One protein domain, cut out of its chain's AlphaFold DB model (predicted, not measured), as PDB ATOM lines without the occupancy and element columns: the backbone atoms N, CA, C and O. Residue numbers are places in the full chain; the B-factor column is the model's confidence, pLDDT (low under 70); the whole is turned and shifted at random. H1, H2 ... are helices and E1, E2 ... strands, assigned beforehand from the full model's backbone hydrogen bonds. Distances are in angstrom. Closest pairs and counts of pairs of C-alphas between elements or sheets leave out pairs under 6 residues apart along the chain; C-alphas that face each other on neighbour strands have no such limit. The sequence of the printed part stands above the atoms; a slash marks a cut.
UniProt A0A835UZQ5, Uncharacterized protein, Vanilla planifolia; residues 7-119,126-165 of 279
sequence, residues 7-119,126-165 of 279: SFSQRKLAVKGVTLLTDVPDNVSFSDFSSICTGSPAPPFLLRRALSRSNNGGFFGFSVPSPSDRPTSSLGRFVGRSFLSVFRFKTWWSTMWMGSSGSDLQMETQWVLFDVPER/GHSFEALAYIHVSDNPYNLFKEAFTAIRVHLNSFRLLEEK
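Overview. This is residues 7 to 119 and 126 to 165 of the 279 residues of an uncharacterized protein of Vanilla planifolia (UniProt A0A835UZQ5). What does the model look like? A sheet of three strands, E4 E5 E6, has the long helix H3 along one face, H2 packs crosswise on H3, and a small sheet, E1 E2 E3, lies near edge strand E4. From this body a long unnamed stretch, residues 69 to 119, runs out into a far loop, with residues 82 to 87 sticking out free. What is it made of? The printed part has 153 residues, under half of them in named elements, with six strands and three helices in the order E1 E2 E3 E4 H1 H2 E5 E6 H3; both sheets are antiparallel and the class is mixed. It is only just compact, close to loose, with a radius of gyration of the C-alphas of 17.9 A and spans of 50 by 43 by 35 A.

Along the chain. Where does the first sheet begin? E1, residues 7 to 9, starts at C-alpha 7 (173.532, 155.753, 223.186); E2 is residues 12 to 15 and E3 residues 18 to 21. What follows? E4 is residues 28 to 32, 13.8 A long, H1 residues 33 to 36, H2 residues 44 to 51, 10.4 A, and E5 residues 57 to 68, 27.4 A, which bends by 100 degrees at residue 65. Which elements come last? E6 is residues 126 to 136, 25.5 A, and H3, residues 141 to 156, 22.7 A, ends at C-alpha 156 (184.956, 141.495, 238.491).

Arrangement. How are the strands paired? E1 E2 E3 is a meander, each strand the antiparallel neighbour of the one before, with N 7 and O 14 at 2.9 A and N 18 and O 15 at 2.8 A. In the other sheet N 59 and O 31 are 2.8 A apart and N 60 and O 133 2.8 A, within hydrogen-bond range. Where are the helices? H3 is on the sheet E4 E5 E6 in two layers, a helix on one face of a sheet, at a height of 8.6 A; its closest C-alphas to E6 are Ala 148 and His 136, 5.8 A. H2 touches residues 147 to 154 of H3, closest C-alphas Ala 50 and Ala 151 at 5.0 A, opposite ways at a steep tilt of 69 degrees, only just short of about perpendicular; H1 is on the sheet, only just at its level at 3.8 A. Are the helix backbones complete? Every O i to N i+4 pair is within hydrogen-bond range in H2, 10 of 12 in H3, and H1 is too short for one.

Size, cuts and confidence. How large is it? The two C-alphas farthest apart, of Ser 52 and Ser 103, are 49.9 A apart. Where is the cut? Residues 120 to 125, in the link from E5 to E6, are not printed, and C-alphas 119 and 126 are 15.8 A apart; of the links printed whole, none is long. How confident is the model? The mean pLDDT of the printed part is 78.6, and residues 84 to 119 are under 70.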
ATOM      1  N   SER A   7     173.991 154.406 222.867       95.06
ATOM      2  CA  SER A   7     173.532 155.753 223.186       95.06
ATOM      3  C   SER A   7     172.412 155.658 224.216       95.06
ATOM      4  O   SER A   7     171.388 155.025 223.946       95.06
ATOM      5  N   PHE A   8     172.598 156.297 225.369       94.75
ATOM      6  CA  PHE A   8     171.589 156.390 226.418       94.75
ATOM      7  C   PHE A   8     171.106 157.838 226.540       94.75
ATOM      8  O   PHE A   8     171.870 158.728 226.906       94.75
ATOM      9  N   SER A   9     169.852 158.095 226.169       93.69
ATOM     10  CA  SER A   9     169.250 159.431 226.230       93.69
ATOM     11  C   SER A   9     167.725 159.338 226.234       93.69
ATOM     12  O   SER A   9     167.159 158.348 225.779       93.69
ATOM     13  N   GLN A  10     167.040 160.360 226.762       91.75
ATOM     14  CA  GLN A  10     165.567 160.443 226.762       91.75
ATOM     15  C   GLN A  10     164.871 159.155 227.258       91.75
ATOM     16  O   GLN A  10     163.899 158.698 226.652       91.75
ATOM     17  N   ARG A  11     165.398 158.544 228.333       94.19
ATOM     18  CA  ARG A  11     164.908 157.275 228.910       94.19
ATOM     19  C   ARG A  11     164.890 156.095 227.923       94.19
ATOM     20  O   ARG A  11     164.046 155.203 228.012       94.19
ATOM     21  N   LYS A  12     165.817 156.082 226.961       94.88
ATOM     22  CA  LYS A  12     165.989 155.023 225.960       94.88
ATOM     23  C   LYS A  12     167.445 154.577 225.904       94.88
ATOM     24  O   LYS A  12     168.342 155.416 225.818       94.88
ATOM     25  N   LEU A  13     167.671 153.263 225.871       95.19
ATOM     26  CA  LEU A  13     168.944 152.702 225.415       95.19
ATOM     27  C   LEU A  13     168.803 152.298 223.948       95.19
ATOM     28  O   LEU A  13     167.948 151.481 223.600       95.19
ATOM     29  N   ALA A  14     169.679 152.827 223.102       94.06
ATOM     30  CA  ALA A  14     169.844 152.417 221.713       94.06
ATOM     31  C   ALA A  14     171.264 151.896 221.469       94.06
ATOM     32  O   ALA A  14     172.209 152.296 222.148       94.06
ATOM     33  N   VAL A  15     171.415 151.025 220.472       93.00
ATOM     34  CA  VAL A  15     172.706 150.537 219.983       93.00
ATOM     35  C   VAL A  15     172.788 150.767 218.478       93.00
ATOM     36  O   VAL A  15     171.899 150.346 217.745       93.00
ATOM     37  N   LYS A  16     173.807 151.487 217.996       89.44
ATOM     38  CA  LYS A  16     173.986 151.823 216.565       89.44
ATOM     39  C   LYS A  16     172.696 152.360 215.893       89.44
ATOM     40  O   LYS A  16     172.363 151.978 214.776       89.44
ATOM     41  N   GLY A  17     171.944 153.212 216.600       88.19
ATOM     42  CA  GLY A  17     170.660 153.783 216.152       88.19
ATOM     43  C   GLY A  17     169.415 152.910 216.386       88.19
ATOM     44  O   GLY A  17     168.296 153.369 216.175       88.19
ATOM     45  N   VAL A  18     169.576 151.674 216.860       90.38
ATOM     46  CA  VAL A  18     168.493 150.712 217.106       90.38
ATOM     47  C   VAL A  18     168.089 150.740 218.583       90.38
ATOM     48  O   VAL A  18     168.840 150.280 219.441       90.38
ATOM     49  N   THR A  19     166.896 151.254 218.904       92.38
ATOM     50  CA  THR A  19     166.377 151.289 220.287       92.38
ATOM     51  C   THR A  19     166.147 149.881 220.834       92.38
ATOM     52  O   THR A  19     165.330 149.132 220.293       92.38
ATOM     53  N   LEU A  20     166.851 149.531 221.909       92.50
ATOM     54  CA  LEU A  20     166.718 148.260 222.622       92.50
ATOM     55  C   LEU A  20     165.681 148.356 223.741       92.50
ATOM     56  O   LEU A  20     164.804 147.503 223.824       92.50
ATOM     57  N   LEU A  21     165.777 149.402 224.567       94.19
ATOM     58  CA  LEU A  21     164.902 149.624 225.719       94.19
ATOM     59  C   LEU A  21     164.265 151.010 225.635       94.19
ATOM     60  O   LEU A  21     164.955 151.991 225.344       94.19
ATOM     61  N   THR A  22     162.965 151.089 225.916       94.38
ATOM     62  CA  THR A  22     162.231 152.345 226.127       94.38
ATOM     63  C   THR A  22     161.824 152.497 227.586       94.38
ATOM     64  O   THR A  22     161.882 151.542 228.358       94.38
ATOM     65  N   ASP A  23     161.403 153.702 227.968       95.50
ATOM     66  CA  ASP A  23     160.789 153.996 229.269       95.50
ATOM     67  C   ASP A  23     161.682 153.664 230.478       95.50
ATOM     68  O   ASP A  23     161.190 153.533 231.602       95.50
ATOM     69  N   VAL A  24     162.999 153.585 230.250       95.94
ATOM     70  CA  VAL A  24     164.021 153.279 231.257       95.94
ATOM     71  C   VAL A  24     163.846 154.239 232.441       95.94
ATOM     72  O   VAL A  24     163.783 155.448 232.206       95.94
ATOM     73  N   PRO A  25     163.681 153.754 233.685       95.62
ATOM     74  CA  PRO A  25     163.439 154.610 234.844       95.62
ATOM     75  C   PRO A  25     164.552 155.630 235.096       95.62
ATOM     76  O   PRO A  25     165.723 155.353 234.860       95.62
ATOM     77  N   ASP A  26     164.192 156.796 235.633       94.00
ATOM     78  CA  ASP A  26     165.129 157.910 235.853       94.00
ATOM     79  C   ASP A  26     166.197 157.621 236.926       94.00
ATOM     80  O   ASP A  26     167.207 158.315 237.002       94.00
ATOM     81  N   ASN A  27     165.998 156.582 237.745       93.81
ATOM     82  CA  ASN A  27     166.994 156.099 238.701       93.81
ATOM     83  C   ASN A  27     167.987 155.088 238.101       93.81
ATOM     84  O   ASN A  27     168.908 154.682 238.805       93.81
ATOM     85  N   VAL A  28     167.817 154.669 236.840       94.75
ATOM     86  CA  VAL A  28     168.726 153.760 236.125       94.75
ATOM     87  C   VAL A  28     169.728 154.567 235.303       94.75
ATOM     88  O   VAL A  28     169.362 155.451 234.529       94.75
ATOM     89  N   SER A  29     171.005 154.231 235.444       94.50
ATOM     90  CA  SER A  29     172.114 154.810 234.689       94.50
ATOM     91  C   SER A  29     172.690 153.803 233.695       94.50
ATOM     92  O   SER A  29     172.550 152.589 233.853       94.50
ATOM     93  N   PHE A  30     173.370 154.312 232.668       95.44
ATOM     94  CA  PHE A  30     174.181 153.513 231.758       95.44
ATOM     95  C   PHE A  30     175.574 154.133 231.640       95.44
ATOM     96  O   PHE A  30     175.697 155.332 231.387       95.44
ATOM     97  N   SER A  31     176.600 153.302 231.796       94.62
ATOM     98  CA  SER A  31     178.012 153.689 231.799       94.62
ATOM     99  C   SER A  31     178.804 152.786 230.858       94.62
ATOM    100  O   SER A  31     178.711 151.561 230.948       94.62
ATOM    101  N   ASP A  32     179.615 153.363 229.970       94.50
ATOM    102  CA  ASP A  32     180.478 152.587 229.073       94.50
ATOM    103  C   ASP A  32     181.493 151.738 229.858       94.50
ATOM    104  O   ASP A  32     181.982 152.133 230.918       94.50
ATOM    105  N   PHE A  33     181.891 150.580 229.318       94.50
ATOM    106  CA  PHE A  33     182.830 149.681 230.002       94.50
ATOM    107  C   PHE A  33     184.122 150.395 230.433       94.50
ATOM    108  O   PHE A  33     184.617 150.169 231.535       94.50
ATOM    109  N   SER A  34     184.651 151.282 229.585       91.12
ATOM    110  CA  SER A  34     185.883 152.033 229.851       91.12
ATOM    111  C   SER A  34     185.742 153.194 230.842       91.12
ATOM    112  O   SER A  34     186.774 153.700 231.275       91.12
ATOM    113  N   SER A  35     184.529 153.633 231.210       90.75
ATOM    114  CA  SER A  35     184.368 154.631 232.282       90.75
ATOM    115  C   SER A  35     184.407 153.989 233.670       90.75
ATOM    116  O   SER A  35     184.866 154.622 234.612       90.75
ATOM    117  N   ILE A  36     183.978 152.726 233.782       87.38
ATOM    118  CA  ILE A  36     184.023 151.940 235.027       87.38
ATOM    119  C   ILE A  36     185.351 151.179 235.164       87.38
ATOM    120  O   ILE A  36     185.967 151.176 236.225       87.38
ATOM    121  N   CYS A  37     185.818 150.519 234.100       86.44
ATOM    122  CA  CYS A  37     187.016 149.682 234.141       86.44
ATOM    123  C   CYS A  37     188.229 150.402 233.534       86.44
ATOM    124  O   CYS A  37     188.525 150.282 232.343       86.44
ATOM    125  N   THR A  38     188.948 151.143 234.380       77.81
ATOM    126  CA  THR A  38     190.189 151.859 234.025       77.81
ATOM    127  C   THR A  38     191.463 151.046 234.295       77.81
ATOM    128  O   THR A  38     192.513 151.331 233.721       77.81
ATOM    129  N   GLY A  39     191.376 149.999 235.120       81.38
ATOM    130  CA  GLY A  39     192.460 149.064 235.427       81.38
ATOM    131  C   GLY A  39     191.922 147.749 235.994       81.38
ATOM    132  O   GLY A  39     190.781 147.684 236.450       81.38
ATOM    133  N   SER A  40     192.723 146.681 235.940       88.56
ATOM    134  CA  SER A  40     192.339 145.353 236.435       88.56
ATOM    135  C   SER A  40     193.567 144.491 236.768       88.56
ATOM    136  O   SER A  40     194.559 144.583 236.041       88.56
ATOM    137  N   PRO A  41     193.505 143.604 237.784       91.00
ATOM    138  CA  PRO A  41     194.519 142.571 238.023       91.00
ATOM    139  C   PRO A  41     194.469 141.404 237.019       91.00
ATOM    140  O   PRO A  41     195.297 140.495 237.094       91.00
ATOM    141  N   ALA A  42     193.485 141.376 236.114       92.38
ATOM    142  CA  ALA A  42     193.352 140.321 235.116       92.38
ATOM    143  C   ALA A  42     194.575 140.264 234.169       92.38
ATOM    144  O   ALA A  42     195.195 141.297 233.897       92.38
ATOM    145  N   PRO A  43     194.910 139.081 233.611       94.81
ATOM    146  CA  PRO A  43     196.031 138.913 232.689       94.81
ATOM    147  C   PRO A  43     196.095 139.999 231.594       94.81
ATOM    148  O   PRO A  43     195.074 140.263 230.950       94.81
ATOM    149  N   PRO A  44     197.272 140.596 231.300       93.94
ATOM    150  CA  PRO A  44     197.371 141.754 230.403       93.94
ATOM    151  C   PRO A  44     196.779 141.551 229.003       93.94
ATOM    152  O   PRO A  44     196.316 142.509 228.386       93.94
ATOM    153  N   PHE A  45     196.762 140.316 228.490       94.50
ATOM    154  CA  PHE A  45     196.145 139.999 227.200       94.50
ATOM    155  C   PHE A  45     194.607 140.088 227.235       94.50
ATOM    156  O   PHE A  45     194.008 140.523 226.252       94.50
ATOM    157  N   LEU A  46     193.970 139.746 228.364       95.56
ATOM    158  CA  LEU A  46     192.527 139.904 228.565       95.56
ATOM    159  C   LEU A  46     192.158 141.373 228.747       95.56
ATOM    160  O   LEU A  46     191.232 141.838 228.090       95.56
ATOM    161  N   LEU A  47     192.921 142.120 229.554       94.19
ATOM    162  CA  LEU A  47     192.712 143.561 229.726       94.19
ATOM    163  C   LEU A  47     192.815 144.299 228.381       94.19
ATOM    164  O   LEU A  47     191.914 145.051 228.022       94.19
ATOM    165  N   ARG A  48     193.855 144.020 227.579       93.50
ATOM    166  CA  ARG A  48     193.996 144.583 226.222       93.50
ATOM    167  C   ARG A  48     192.820 144.219 225.312       93.50
ATOM    168  O   ARG A  48     192.343 145.085 224.583       93.50
ATOM    169  N   ARG A  49     192.327 142.974 225.366       94.00
ATOM    170  CA  ARG A  49     191.186 142.523 224.552       94.00
ATOM    171  C   ARG A  49     189.873 143.192 224.976       94.00
ATOM    172  O   ARG A  49     189.139 143.655 224.106       94.00
ATOM    173  N   ALA A  50     189.613 143.313 226.281       94.69
ATOM    174  CA  ALA A  50     188.464 144.049 226.811       94.69
ATOM    175  C   ALA A  50     188.509 145.526 226.391       94.69
ATOM    176  O   ALA A  50     187.535 146.041 225.852       94.69
ATOM    177  N   LEU A  51     189.662 146.186 226.546       92.94
ATOM    178  CA  LEU A  51     189.843 147.589 226.163       92.94
ATOM    179  C   LEU A  51     189.732 147.815 224.647       92.94
ATOM    180  O   LEU A  51     189.147 148.810 224.232       92.94
ATOM    181  N   SER A  52     190.192 146.886 223.799       93.12
ATOM    182  CA  SER A  52     189.998 146.987 222.337       93.12
ATOM    183  C   SER A  52     188.536 146.867 221.883       93.12
ATOM    184  O   SER A  52     188.230 147.158 220.727       93.12
ATOM    185  N   ARG A  53     187.640 146.436 222.782       94.19
ATOM    186  CA  ARG A  53     186.194 146.297 222.569       94.19
ATOM    187  C   ARG A  53     185.375 147.079 223.602       94.19
ATOM    188  O   ARG A  53     184.183 146.823 223.742       94.19
ATOM    189  N   SER A  54     185.974 148.031 224.324       93.12
ATOM    190  CA  SER A  54     185.280 148.738 225.412       93.12
ATOM    191  C   SER A  54     184.073 149.530 224.917       93.12
ATOM    192  O   SER A  54     183.065 149.607 225.605       93.12
ATOM    193  N   ASN A  55     184.140 150.051 223.691       94.44
ATOM    194  CA  ASN A  55     183.049 150.770 223.040       94.44
ATOM    195  C   ASN A  55     181.867 149.860 222.639       94.44
ATOM    196  O   ASN A  55     180.834 150.361 222.208       94.44
ATOM    197  N   ASN A  56     182.007 148.535 222.729       95.44
ATOM    198  CA  ASN A  56     180.957 147.568 222.404       95.44
ATOM    199  C   ASN A  56     180.181 147.083 223.634       95.44
ATOM    200  O   ASN A  56     179.330 146.208 223.496       95.44
ATOM    201  N   GLY A  57     180.424 147.626 224.827       95.25
ATOM    202  CA  GLY A  57     179.652 147.249 226.001       95.25
ATOM    203  C   GLY A  57     179.705 148.262 227.128       95.25
ATOM    204  O   GLY A  57     180.565 149.137 227.176       95.25
ATOM    205  N   GLY A  58     178.777 148.111 228.056       95.25
ATOM    206  CA  GLY A  58     178.631 148.985 229.206       95.25
ATOM    207  C   GLY A  58     177.817 148.314 230.294       95.25
ATOM    208  O   GLY A  58     177.293 147.213 230.114       95.25
ATOM    209  N   PHE A  59     177.738 148.978 231.434       95.19
ATOM    210  CA  PHE A  59     176.970 148.520 232.573       95.19
ATOM    211  C   PHE A  59     175.745 149.399 232.772       95.19
ATOM    212  O   PHE A  59     175.818 150.624 232.674       95.19
ATOM    213  N   PHE A  60     174.637 148.757 233.118       93.94
ATOM    214  CA  PHE A  60     173.572 149.413 233.848       93.94
ATOM    215  C   PHE A  60     173.941 149.512 235.321       93.94
ATOM    216  O   PHE A  60     174.347 148.522 235.944       93.94
ATOM    217  N   GLY A  61     173.720 150.700 235.863       92.12
ATOM    218  CA  GLY A  61     173.627 150.950 237.287       92.12
ATOM    219  C   GLY A  61     172.224 151.420 237.658       92.12
ATOM    220  O   GLY A  61     171.415 151.733 236.785       92.12
ATOM    221  N   PHE A  62     171.923 151.493 238.949       92.94
ATOM    222  CA  PHE A  62     170.779 152.269 239.424       92.94
ATOM    223  C   PHE A  62     170.976 152.764 240.858       92.94
ATOM    224  O   PHE A  62     171.846 152.287 241.590       92.94
ATOM    225  N   SER A  63     170.162 153.737 241.256       91.56
ATOM    226  CA  SER A  63     170.123 154.283 242.612       91.56
ATOM    227  C   SER A  63     168.747 154.115 243.258       91.56
ATOM    228  O   SER A  63     167.731 153.912 242.589       91.56
ATOM    229  N   VAL A  64     168.711 154.182 244.587       89.94
ATOM    230  CA  VAL A  64     167.478 154.179 245.386       89.94
ATOM    231  C   VAL A  64     167.509 155.326 246.402       89.94
ATOM    232  O   VAL A  64     168.595 155.701 246.844       89.94
ATOM    233  N   PRO A  65     166.353 155.897 246.800       89.31
ATOM    234  CA  PRO A  65     166.321 157.081 247.668       89.31
ATOM    235  C   PRO A  65     166.935 156.876 249.061       89.31
ATOM    236  O   PRO A  65     167.374 157.836 249.687       89.31
ATOM    237  N   SER A  66     166.949 155.639 249.558       87.38
ATOM    238  CA  SER A  66     167.486 155.269 250.867       87.38
ATOM    239  C   SER A  66     168.276 153.956 250.779       87.38
ATOM    240  O   SER A  66     167.906 153.085 249.990       87.38
ATOM    241  N   PRO A  67     169.355 153.778 251.571       85.56
ATOM    242  CA  PRO A  67     170.146 152.553 251.546       85.56
ATOM    243  C   PRO A  67     169.309 151.303 251.839       85.56
ATOM    244  O   PRO A  67     168.705 151.188 252.909       85.56
ATOM    245  N   SER A  68     169.327 150.351 250.908       80.12
ATOM    246  CA  SER A  68     168.589 149.088 250.985       80.12
ATOM    247  C   SER A  68     169.540 147.900 250.828       80.12
ATOM    248  O   SER A  68     170.562 148.005 250.148       80.12
ATOM    249  N   ASP A  69     169.203 146.777 251.461       72.62
ATOM    250  CA  ASP A  69     169.786 145.459 251.186       72.62
ATOM    251  C   ASP A  69     169.093 144.759 249.999       72.62
ATOM    252  O   ASP A  69     169.676 143.853 249.412       72.62
ATOM    253  N   ARG A  70     167.890 145.211 249.598       73.19
ATOM    254  CA  ARG A  70     167.135 144.728 248.418       73.19
ATOM    255  C   ARG A  70     166.569 145.868 247.576       73.19
ATOM    256  O   ARG A  70     165.356 146.077 247.521       73.19
ATOM    257  N   PRO A  71     167.430 146.669 246.943       79.44
ATOM    258  CA  PRO A  71     166.986 147.619 245.942       79.44
ATOM    259  C   PRO A  71     166.529 146.849 244.691       79.44
ATOM    260  O   PRO A  71     167.227 145.955 244.217       79.44
ATOM    261  N   THR A  72     165.377 147.206 244.127       83.81
ATOM    262  CA  THR A  72     164.903 146.687 242.836       83.81
ATOM    263  C   THR A  72     164.579 147.848 241.898       83.81
ATOM    264  O   THR A  72     164.190 148.932 242.336       83.81
ATOM    265  N   SER A  73     164.777 147.646 240.596       88.12
ATOM    266  CA  SER A  73     164.382 148.603 239.562       88.12
ATOM    267  C   SER A  73     164.140 147.881 238.239       88.12
ATOM    268  O   SER A  73     164.763 146.856 237.958       88.12
ATOM    269  N   SER A  74     163.244 148.417 237.412       90.38
ATOM    270  CA  SER A  74     163.075 147.951 236.034       90.38
ATOM    271  C   SER A  74     164.197 148.507 235.161       90.38
ATOM    272  O   SER A  74     164.551 149.673 235.291       90.38
ATOM    273  N   LEU A  75     164.712 147.722 234.213       89.94
ATOM    274  CA  LEU A  75     165.635 148.230 233.187       89.94
ATOM    275  C   LEU A  75     164.911 148.985 232.052       89.94
ATOM    276  O   LEU A  75     165.564 149.511 231.158       89.94
ATOM    277  N   GLY A  76     163.576 149.052 232.075       92.31
ATOM    278  CA  GLY A  76     162.738 149.616 231.014       92.31
ATOM    279  C   GLY A  76     161.915 148.550 230.287       92.31
ATOM    280  O   GLY A  76     161.783 147.414 230.740       92.31
ATOM    281  N   ARG A  77     161.332 148.923 229.146       92.62
ATOM    282  CA  ARG A  77     160.496 148.058 228.306       92.62
ATOM    283  C   ARG A  77     161.277 147.564 227.091       92.62
ATOM    284  O   ARG A  77     161.828 148.363 226.336       92.62
ATOM    285  N   PHE A  78     161.257 146.252 226.869       87.75
ATOM    286  CA  PHE A  78     161.754 145.597 225.657       87.75
ATOM    287  C   PHE A  78     160.550 145.172 224.805       87.75
ATOM    288  O   PHE A  78     159.759 144.335 225.232       87.75
ATOM    289  N   VAL A  79     160.350 145.796 223.640       82.31
ATOM    290  CA  VAL A  79     159.124 145.646 222.827       82.31
ATOM    291  C   VAL A  79     159.475 145.475 221.349       82.31
ATOM    292  O   VAL A  79     160.397 146.117 220.850       82.31
ATOM    293  N   GLY A  80     158.715 144.635 220.636       75.50
ATOM    294  CA  GLY A  80     158.797 144.512 219.175       75.50
ATOM    295  C   GLY A  80     160.067 143.823 218.665       75.50
ATOM    296  O   GLY A  80     160.536 144.139 217.573       75.50
ATOM    297  N   ARG A  81     160.657 142.922 219.460       77.56
ATOM    298  CA  ARG A  81     161.903 142.217 219.132       77.56
ATOM    299  C   ARG A  81     161.843 140.756 219.560       77.56
ATOM    300  O   ARG A  81     161.576 140.469 220.725       77.56
ATOM    301  N   SER A  82     162.170 139.852 218.643       74.75
ATOM    302  CA  SER A  82     162.516 138.472 218.988       74.75
ATOM    303  C   SER A  82     163.832 138.453 219.767       74.75
ATOM    304  O   SER A  82     164.762 139.189 219.432       74.75
ATOM    305  N   PHE A  83     163.926 137.601 220.783       73.38
ATOM    306  CA  PHE A  83     165.141 137.389 221.564       73.38
ATOM    307  C   PHE A  83     165.361 135.893 221.794       73.38
ATOM    308  O   PHE A  83     164.409 135.118 221.832       73.38
ATOM    309  N   LEU A  84     166.621 135.501 221.970       68.50
ATOM    310  CA  LEU A  84     166.993 134.195 222.501       68.50
ATOM    311  C   LEU A  84     167.466 134.409 223.939       68.50
ATOM    312  O   LEU A  84     168.445 135.121 224.158       68.50
ATOM    313  N   SER A  85     166.774 133.811 224.906       65.62
ATOM    314  CA  SER A  85     167.227 133.767 226.297       65.62
ATOM    315  C   SER A  85     167.858 132.413 226.584       65.62
ATOM    316  O   SER A  85     167.244 131.378 226.335       65.62
ATOM    317  N   VAL A  86     169.074 132.425 227.126       58.91
ATOM    318  CA  VAL A  86     169.723 131.240 227.695       58.91
ATOM    319  C   VAL A  86     169.630 131.377 229.210       58.91
ATOM    320  O   VAL A  86     170.438 132.070 229.826       58.91
ATOM    321  N   PHE A  87     168.608 130.760 229.797       43.03
ATOM    322  CA  PHE A  87     168.348 130.786 231.234       43.03
ATOM    323  C   PHE A  87     168.691 129.435 231.876       43.03
ATOM    324  O   PHE A  87     168.594 128.387 231.239       43.03
ATOM    325  N   ARG A  88     169.126 129.465 233.141       40.31
ATOM    326  CA  ARG A  88     169.265 128.264 233.982       40.31
ATOM    327  C   ARG A  88     167.924 127.934 234.613       40.31
ATOM    328  O   ARG A  88     167.159 128.848 234.909       40.31
ATOM    329  N   PHE A  89     167.634 126.646 234.758       36.56
ATOM    330  CA  PHE A  89     166.237 126.220 234.736       36.56
ATOM    331  C   PHE A  89     165.963 124.940 235.541       36.56
ATOM    332  O   PHE A  89     165.024 124.883 236.318       36.56
ATOM    333  N   LYS A  90     166.874 123.974 235.479       33.38
ATOM    334  CA  LYS A  90     167.403 123.298 236.665       33.38
ATOM    335  C   LYS A  90     168.923 123.313 236.499       33.38
ATOM    336  O   LYS A  90     169.490 124.097 235.729       33.38
ATOM    337  N   THR A  91     169.583 122.476 237.264       40.75
ATOM    338  CA  THR A  91     170.875 122.809 237.837       40.75
ATOM    339  C   THR A  91     171.984 121.840 237.427       40.75
ATOM    340  O   THR A  91     173.168 122.133 237.595       40.75
ATOM    341  N   TRP A  92     171.576 120.772 236.743       38.31
ATOM    342  CA  TRP A  92     172.404 119.848 235.965       38.31
ATOM    343  C   TRP A  92     171.734 119.593 234.589       38.31
ATOM    344  O   TRP A  92     172.395 119.681 233.559       38.31
ATOM    345  N   TRP A  93     170.398 119.438 234.571       38.78
ATOM    346  CA  TRP A  93     169.489 119.513 233.399       38.78
ATOM    347  C   TRP A  93     168.438 120.618 233.592       38.78
ATOM    348  O   TRP A  93     168.618 121.414 234.499       38.78
ATOM    349  N   SER A  94     167.388 120.785 232.770       35.94
ATOM    350  CA  SER A  94     166.577 122.023 232.819       35.94
ATOM    351  C   SER A  94     165.082 121.912 232.414       35.94
ATOM    352  O   SER A  94     164.806 121.570 231.273       35.94
ATOM    353  N   THR A  95     164.130 122.202 233.336       38.53
ATOM    354  CA  THR A  95     162.646 122.152 233.150       38.53
ATOM    355  C   THR A  95     161.864 123.080 234.114       38.53
ATOM    356  O   THR A  95     162.394 123.421 235.168       38.53
ATOM    357  N   MET A  96     160.617 123.471 233.776       38.44
ATOM    358  CA  MET A  96     159.817 124.519 234.465       38.44
ATOM    359  C   MET A  96     158.925 123.949 235.566       38.44
ATOM    360  O   MET A  96     158.234 122.959 235.345       38.44
ATOM    361  N   TRP A  97     158.865 124.641 236.704       41.16
ATOM    362  CA  TRP A  97     157.856 124.425 237.737       41.16
ATOM    363  C   TRP A  97     157.358 125.781 238.247       41.16
ATOM    364  O   TRP A  97     158.156 126.697 238.442       41.16
ATOM    365  N   MET A  98     156.045 125.919 238.423       46.28
ATOM    366  CA  MET A  98     155.379 127.137 238.897       46.28
ATOM    367  C   MET A  98     154.465 126.745 240.059       46.28
ATOM    368  O   MET A  98     153.616 125.872 239.900       46.28
ATOM    369  N   GLY A  99     154.649 127.383 241.214       46.34
ATOM    370  CA  GLY A  99     153.896 127.130 242.446       46.34
ATOM    371  C   GLY A  99     153.555 128.434 243.165       46.34
ATOM    372  O   GLY A  99     153.944 129.515 242.725       46.34
ATOM    373  N   SER A 100     152.817 128.333 244.269       42.94
ATOM    374  CA  SER A 100     152.327 129.484 245.052       42.94
ATOM    375  C   SER A 100     152.562 129.367 246.564       42.94
ATOM    376  O   SER A 100     152.291 130.310 247.304       42.94
ATOM    377  N   SER A 101     153.106 128.238 247.026       37.78
ATOM    378  CA  SER A 101     153.458 127.962 248.417       37.78
ATOM    379  C   SER A 101     154.921 127.523 248.541       37.78
ATOM    380  O   SER A 101     155.482 126.900 247.644       37.78
ATOM    381  N   GLY A 102     155.540 127.782 249.699       35.88
ATOM    382  CA  GLY A 102     156.878 127.269 250.021       35.88
ATOM    383  C   GLY A 102     156.956 125.735 250.084       35.88
ATOM    384  O   GLY A 102     158.044 125.187 249.955       35.88
ATOM    385  N   SER A 103     155.815 125.048 250.227       40.69
ATOM    386  CA  SER A 103     155.695 123.585 250.094       40.69
ATOM    387  C   SER A 103     155.836 123.083 248.657       40.69
ATOM    388  O   SER A 103     156.127 121.913 248.451       40.69
ATOM    389  N   ASP A 104     155.626 123.951 247.666       42.25
ATOM    390  CA  ASP A 104     155.678 123.585 246.244       42.25
ATOM    391  C   ASP A 104     157.129 123.575 245.731       42.25
ATOM    392  O   ASP A 104     157.406 123.170 244.597       42.25
ATOM    393  N   LEU A 105     158.061 124.037 246.575       37.16
ATOM    394  CA  LEU A 105     159.485 124.068 246.313       37.16
ATOM    395  C   LEU A 105     160.039 122.648 246.234       37.16
ATOM    396  O   LEU A 105     160.347 122.013 247.243       37.16
ATOM    397  N   GLN A 106     160.311 122.217 245.008       40.03
ATOM    398  CA  GLN A 106     161.283 121.163 244.793       40.03
ATOM    399  C   GLN A 106     162.651 121.678 245.303       40.03
ATOM    400  O   GLN A 106     163.266 122.550 244.698       40.03
ATOM    401  N   MET A 107     163.081 121.251 246.491       32.84
ATOM    402  CA  MET A 107     164.087 120.190 246.598       32.84
ATOM    403  C   MET A 107     165.357 120.345 245.653       32.84
ATOM    404  O   MET A 107     165.165 120.511 244.457       32.84
ATOM    405  N   GLU A 108     166.640 120.286 246.138       35.44
ATOM    406  CA  GLU A 108     168.013 120.416 245.456       35.44
ATOM    407  C   GLU A 108     168.049 121.398 244.278       35.44
ATOM    408  O   GLU A 108     168.863 121.333 243.346       35.44
ATOM    409  N   THR A 109     167.197 122.402 244.351       40.59
ATOM    410  CA  THR A 109     167.231 123.502 243.419       40.59
ATOM    411  C   THR A 109     168.448 124.372 243.751       40.59
ATOM    412  O   THR A 109     168.400 125.315 244.533       40.59
ATOM    413  N   GLN A 110     169.573 124.037 243.115       35.59
ATOM    414  CA  GLN A 110     170.866 124.743 243.127       35.59
ATOM    415  C   GLN A 110     170.742 126.227 242.672       35.59
ATOM    416  O   GLN A 110     171.689 126.990 242.847       35.59
ATOM    417  N   TRP A 111     169.609 126.624 242.064       35.78
ATOM    418  CA  TRP A 111     169.195 128.000 241.727       35.78
ATOM    419  C   TRP A 111     167.663 128.126 241.763       35.78
ATOM    420  O   TRP A 111     167.005 127.709 240.811       35.78
ATOM    421  N   VAL A 112     167.090 128.705 242.825       36.47
ATOM    422  CA  VAL A 112     165.643 128.994 242.892       36.47
ATOM    423  C   VAL A 112     165.379 130.419 242.408       36.47
ATOM    424  O   VAL A 112     166.102 131.336 242.796       36.47
ATOM    425  N   LEU A 113     164.319 130.625 241.622       38.25
ATOM    426  CA  LEU A 113     163.751 131.954 241.387       38.25
ATOM    427  C   LEU A 113     162.493 132.115 242.252       38.25
ATOM    428  O   LEU A 113     161.467 131.496 241.984       38.25
ATOM    429  N   PHE A 114     162.600 132.924 243.302       34.31
ATOM    430  CA  PHE A 114     161.543 133.183 244.280       34.31
ATOM    431  C   PHE A 114     161.009 134.616 244.177       34.31
ATOM    432  O   PHE A 114     161.771 135.535 243.882       34.31
ATOM    433  N   ASP A 115     159.756 134.814 244.593       40.88
ATOM    434  CA  ASP A 115     159.353 136.025 245.318       40.88
ATOM    435  C   ASP A 115     159.127 135.643 246.793       40.88
ATOM    436  O   ASP A 115     158.084 135.107 247.165       40.88
ATOM    437  N   VAL A 116     160.171 135.789 247.617       32.16
ATOM    438  CA  VAL A 116     160.200 135.395 249.040       32.16
ATOM    439  C   VAL A 116     161.036 136.416 249.824       32.16
ATOM    440  O   VAL A 116     162.105 136.818 249.355       32.16
ATOM    441  N   PRO A 117     160.625 136.828 251.041       36.53
ATOM    442  CA  PRO A 117     161.407 137.738 251.871       36.53
ATOM    443  C   PRO A 117     162.672 137.062 252.433       36.53
ATOM    444  O   PRO A 117     162.678 136.493 253.521       36.53
ATOM    445  N   GLU A 118     163.767 137.187 251.684       40.81
ATOM    446  CA  GLU A 118     165.161 136.909 252.071       40.81
ATOM    447  C   GLU A 118     165.531 137.342 253.520       40.81
ATOM    448  O   GLU A 118     164.989 138.304 254.082       40.81
ATOM    449  N   ARG A 119     166.601 136.742 254.063       41.75
ATOM    450  CA  ARG A 119     167.460 137.373 255.082       41.75
ATOM    451  C   ARG A 119     168.787 137.789 254.443       41.75
ATOM    452  O   ARG A 119     169.695 136.972 254.320       41.75
ATOM    453  N   GLY A 126     173.389 149.644 250.305       73.25
ATOM    454  CA  GLY A 126     173.773 150.568 249.238       73.25
ATOM    455  C   GLY A 126     172.593 151.424 248.786       73.25
ATOM    456  O   GLY A 126     171.444 150.990 248.852       73.25
ATOM    457  N   HIS A 127     172.875 152.645 248.329       81.88
ATOM    458  CA  HIS A 127     171.884 153.528 247.694       81.88
ATOM    459  C   HIS A 127     172.212 153.843 246.223       81.88
ATOM    460  O   HIS A 127     171.438 154.514 245.545       81.88
ATOM    461  N   SER A 128     173.373 153.408 245.734       83.94
ATOM    462  CA  SER A 128     173.844 153.598 244.362       83.94
ATOM    463  C   SER A 128     174.700 152.405 243.970       83.94
ATOM    464  O   SER A 128     175.529 151.953 244.761       83.94
ATOM    465  N   PHE A 129     174.485 151.896 242.763       85.19
ATOM    466  CA  PHE A 129     175.125 150.700 242.241       85.19
ATOM    467  C   PHE A 129     175.495 150.971 240.787       85.19
ATOM    468  O   PHE A 129     174.611 151.192 239.970       85.19
ATOM    469  N   GLU A 130     176.786 150.996 240.459       83.50
ATOM    470  CA  GLU A 130     177.254 151.485 239.150       83.50
ATOM    471  C   GLU A 130     177.395 150.382 238.091       83.50
ATOM    472  O   GLU A 130     177.316 150.660 236.896       83.50
ATOM    473  N   ALA A 131     177.596 149.133 238.523       86.06
ATOM    474  CA  ALA A 131     177.921 148.007 237.653       86.06
ATOM    475  C   ALA A 131     177.133 146.742 238.037       86.06
ATOM    476  O   ALA A 131     177.665 145.834 238.674       86.06
ATOM    477  N   LEU A 132     175.848 146.692 237.672       86.31
ATOM    478  CA  LEU A 132     174.947 145.587 238.031       86.31
ATOM    479  C   LEU A 132     174.682 144.621 236.877       86.31
ATOM    480  O   LEU A 132     174.839 143.413 237.033       86.31
ATOM    481  N   ALA A 133     174.291 145.144 235.715       88.94
ATOM    482  CA  ALA A 133     174.006 144.336 234.534       88.94
ATOM    483  C   ALA A 133     174.889 144.790 233.373       88.94
ATOM    484  O   ALA A 133     174.823 145.943 232.951       88.94
ATOM    485  N   TYR A 134     175.719 143.887 232.855       92.12
ATOM    486  CA  TYR A 134     176.568 144.163 231.699       92.12
ATOM    487  C   TYR A 134     175.831 143.843 230.396       92.12
ATOM    488  O   TYR A 134     175.268 142.758 230.250       92.12
ATOM    489  N   ILE A 135     175.885 144.757 229.430       94.31
ATOM    490  CA  ILE A 135     175.396 144.546 228.064       94.31
ATOM    491  C   ILE A 135     176.555 144.677 227.074       94.31
ATOM    492  O   ILE A 135     177.429 145.532 227.222       94.31
ATOM    493  N   HIS A 136     176.555 143.823 226.052       95.06
ATOM    494  CA  HIS A 136     177.547 143.822 224.981       95.06
ATOM    495  C   HIS A 136     176.860 143.710 223.620       95.06
ATOM    496  O   HIS A 136     175.827 143.054 223.495       95.06
ATOM    497  N   VAL A 137     177.452 144.313 222.592       93.94
ATOM    498  CA  VAL A 137     177.045 144.160 221.194       93.94
ATOM    499  C   VAL A 137     178.215 143.648 220.362       93.94
ATOM    500  O   VAL A 137     179.304 144.211 220.376       93.94
ATOM    501  N   SER A 138     177.974 142.594 219.593       91.75
ATOM    502  CA  SER A 138     178.923 142.072 218.610       91.75
ATOM    503  C   SER A 138     178.176 141.806 217.306       91.75
ATOM    504  O   SER A 138     176.973 141.545 217.317       91.75
ATOM    505  N   ASP A 139     178.875 141.910 216.182       89.69
ATOM    506  CA  ASP A 139     178.367 141.539 214.855       89.69
ATOM    507  C   ASP A 139     178.476 140.027 214.588       89.69
ATOM    508  O   ASP A 139     177.895 139.523 213.628       89.69
ATOM    509  N   ASN A 140     179.166 139.292 215.465       88.38
ATOM    510  CA  ASN A 140     179.349 137.852 215.378       88.38
ATOM    511  C   ASN A 140     178.912 137.170 216.699       88.38
ATOM    512  O   ASN A 140     179.511 137.433 217.746       88.38
ATOM    513  N   PRO A 141     177.918 136.256 216.684       83.62
ATOM    514  CA  PRO A 141     177.405 135.615 217.899       83.62
ATOM    515  C   PRO A 141     178.433 134.709 218.601       83.62
ATOM    516  O   PRO A 141     178.380 134.567 219.822       83.62
ATOM    517  N   TYR A 142     179.406 134.150 217.874       84.44
ATOM    518  CA  TYR A 142     180.506 133.375 218.464       84.44
ATOM    519  C   TYR A 142     181.494 134.271 219.225       84.44
ATOM    520  O   TYR A 142     182.066 133.857 220.236       84.44
ATOM    521  N   ASN A 143     181.665 135.519 218.777       90.00
ATOM    522  CA  ASN A 143     182.482 136.509 219.474       90.00
ATOM    523  C   ASN A 143     181.736 137.126 220.659       90.00
ATOM    524  O   ASN A 143     182.365 137.339 221.690       90.00
ATOM    525  N   LEU A 144     180.418 137.347 220.556       90.12
ATOM    526  CA  LEU A 144     179.594 138.007 221.578       90.12
ATOM    527  C   LEU A 144     179.858 137.481 222.995       90.12
ATOM    528  O   LEU A 144     180.197 138.258 223.886       90.12
ATOM    529  N   PHE A 145     179.765 136.164 223.201       89.38
ATOM    530  CA  PHE A 145     180.038 135.560 224.507       89.38
ATOM    531  C   PHE A 145     181.500 135.731 224.926       89.38
ATOM    532  O   PHE A 145     181.771 136.075 226.075       89.38
ATOM    533  N   LYS A 146     182.457 135.533 224.013       92.06
ATOM    534  CA  LYS A 146     183.888 135.653 224.322       92.06
ATOM    535  C   LYS A 146     184.275 137.085 224.698       92.06
ATOM    536  O   LYS A 146     185.018 137.277 225.660       92.06
ATOM    537  N   GLU A 147     183.774 138.077 223.972       95.06
ATOM    538  CA  GLU A 147     184.002 139.502 224.214       95.06
ATOM    539  C   GLU A 147     183.322 139.941 225.522       95.06
ATOM    540  O   GLU A 147     183.991 140.502 226.394       95.06
ATOM    541  N   ALA A 148     182.051 139.573 225.732       94.88
ATOM    542  CA  ALA A 148     181.307 139.919 226.942       94.88
ATOM    543  C   ALA A 148     181.891 139.282 228.212       94.88
ATOM    544  O   ALA A 148     182.161 139.984 229.187       94.88
ATOM    545  N   PHE A 149     182.168 137.974 228.204       94.56
ATOM    546  CA  PHE A 149     182.806 137.319 229.349       94.56
ATOM    547  C   PHE A 149     184.238 137.814 229.576       94.56
ATOM    548  O   PHE A 149     184.652 137.868 230.730       94.56
ATOM    549  N   THR A 150     184.979 138.236 228.541       96.12
ATOM    550  CA  THR A 150     186.288 138.893 228.732       96.12
ATOM    551  C   THR A 150     186.133 140.219 229.483       96.12
ATOM    552  O   THR A 150     186.869 140.460 230.435       96.12
ATOM    553  N   ALA A 151     185.155 141.054 229.120       96.06
ATOM    554  CA  ALA A 151     184.880 142.304 229.827       96.06
ATOM    555  C   ALA A 151     184.473 142.063 231.294       96.06
ATOM    556  O   ALA A 151     185.076 142.634 232.203       96.06
ATOM    557  N   ILE A 152     183.531 141.148 231.549       93.38
ATOM    558  CA  ILE A 152     183.079 140.798 232.908       93.38
ATOM    559  C   ILE A 152     184.229 140.199 233.742       93.38
ATOM    560  O   ILE A 152     184.412 140.567 234.902       93.38
ATOM    561  N   ARG A 153     185.058 139.328 233.148       93.81
ATOM    562  CA  ARG A 153     186.263 138.739 233.767       93.81
ATOM    563  C   ARG A 153     187.272 139.796 234.207       93.81
ATOM    564  O   ARG A 153     187.899 139.634 235.257       93.81
ATOM    565  N   VAL A 154     187.459 140.825 233.383       95.31
ATOM    566  CA  VAL A 154     188.375 141.944 233.637       95.31
ATOM    567  C   VAL A 154     187.799 142.884 234.700       95.31
ATOM    568  O   VAL A 154     188.544 143.305 235.578       95.31
ATOM    569  N   HIS A 155     186.494 143.155 234.686       92.19
ATOM    570  CA  HIS A 155     185.842 144.006 235.685       92.19
ATOM    571  C   HIS A 155     185.759 143.355 237.079       92.19
ATOM    572  O   HIS A 155     186.237 143.938 238.045       92.19
ATOM    573  N   LEU A 156     185.197 142.144 237.191       89.81
ATOM    574  CA  LEU A 156     184.956 141.495 238.491       89.81
ATOM    575  C   LEU A 156     186.208 140.845 239.094       89.81
ATOM    576  O   LEU A 156     186.315 140.712 240.309       89.81
ATOM    577  N   ASN A 157     187.120 140.358 238.248       88.81
ATOM    578  CA  ASN A 157     188.324 139.607 238.624       88.81
ATOM    579  C   ASN A 157     188.116 138.385 239.565       88.81
ATOM    580  O   ASN A 157     189.079 137.856 240.112       88.81
ATOM    581  N   SER A 158     186.881 137.897 239.728       84.75
ATOM    582  CA  SER A 158     186.499 136.864 240.710       84.75
ATOM    583  C   SER A 158     186.484 135.423 240.181       84.75
ATOM    584  O   SER A 158     186.334 134.478 240.950       84.75
ATOM    585  N   PHE A 159     186.643 135.227 238.871       88.31
ATOM    586  CA  PHE A 159     186.623 133.919 238.208       88.31
ATOM    587  C   PHE A 159     187.703 133.839 237.122       88.31
ATOM    588  O   PHE A 159     188.406 134.812 236.867       88.31
ATOM    589  N   ARG A 160     187.830 132.681 236.463       91.62
ATOM    590  CA  ARG A 160     188.693 132.476 235.286       91.62
ATOM    591  C   ARG A 160     187.891 131.960 234.094       91.62
ATOM    592  O   ARG A 160     187.037 131.082 234.262       91.62
ATOM    593  N   LEU A 161     188.200 132.470 232.905       93.75
ATOM    594  CA  LEU A 161     187.695 131.994 231.617       93.75
ATOM    595  C   LEU A 161     188.195 130.577 231.316       93.75
ATOM    596  O   LEU A 161     189.146 130.094 231.927       93.75
ATOM    597  N   LEU A 162     187.571 129.917 230.338       90.19
ATOM    598  CA  LEU A 162     188.007 128.600 229.867       90.19
ATOM    599  C   LEU A 162     189.450 128.632 229.331       90.19
ATOM    600  O   LEU A 162     190.244 127.771 229.677       90.19
ATOM    601  N   GLU A 163     189.814 129.675 228.577       91.31
ATOM    602  CA  GLU A 163     191.169 129.852 228.022       91.31
ATOM    603  C   GLU A 163     192.252 130.214 229.062       91.31
ATOM    604  O   GLU A 163     193.431 130.243 228.730       91.31
ATOM    605  N   GLU A 164     191.876 130.470 230.321       94.06
ATOM    606  CA  GLU A 164     192.811 130.626 231.451       94.06
ATOM    607  C   GLU A 164     193.005 129.317 232.247       94.06
ATOM    608  O   GLU A 164     193.713 129.309 233.261       94.06
ATOM    609  N   LYS A 165     192.332 128.227 231.856       93.44
ATOM    610  CA  LYS A 165     192.335 126.942 232.565       93.44
ATOM    611  C   LYS A 165     193.030 125.877 231.726       93.44
ATOM    612  O   LYS A 165     192.719 125.697 230.553       93.44
TER     613      LYS A 165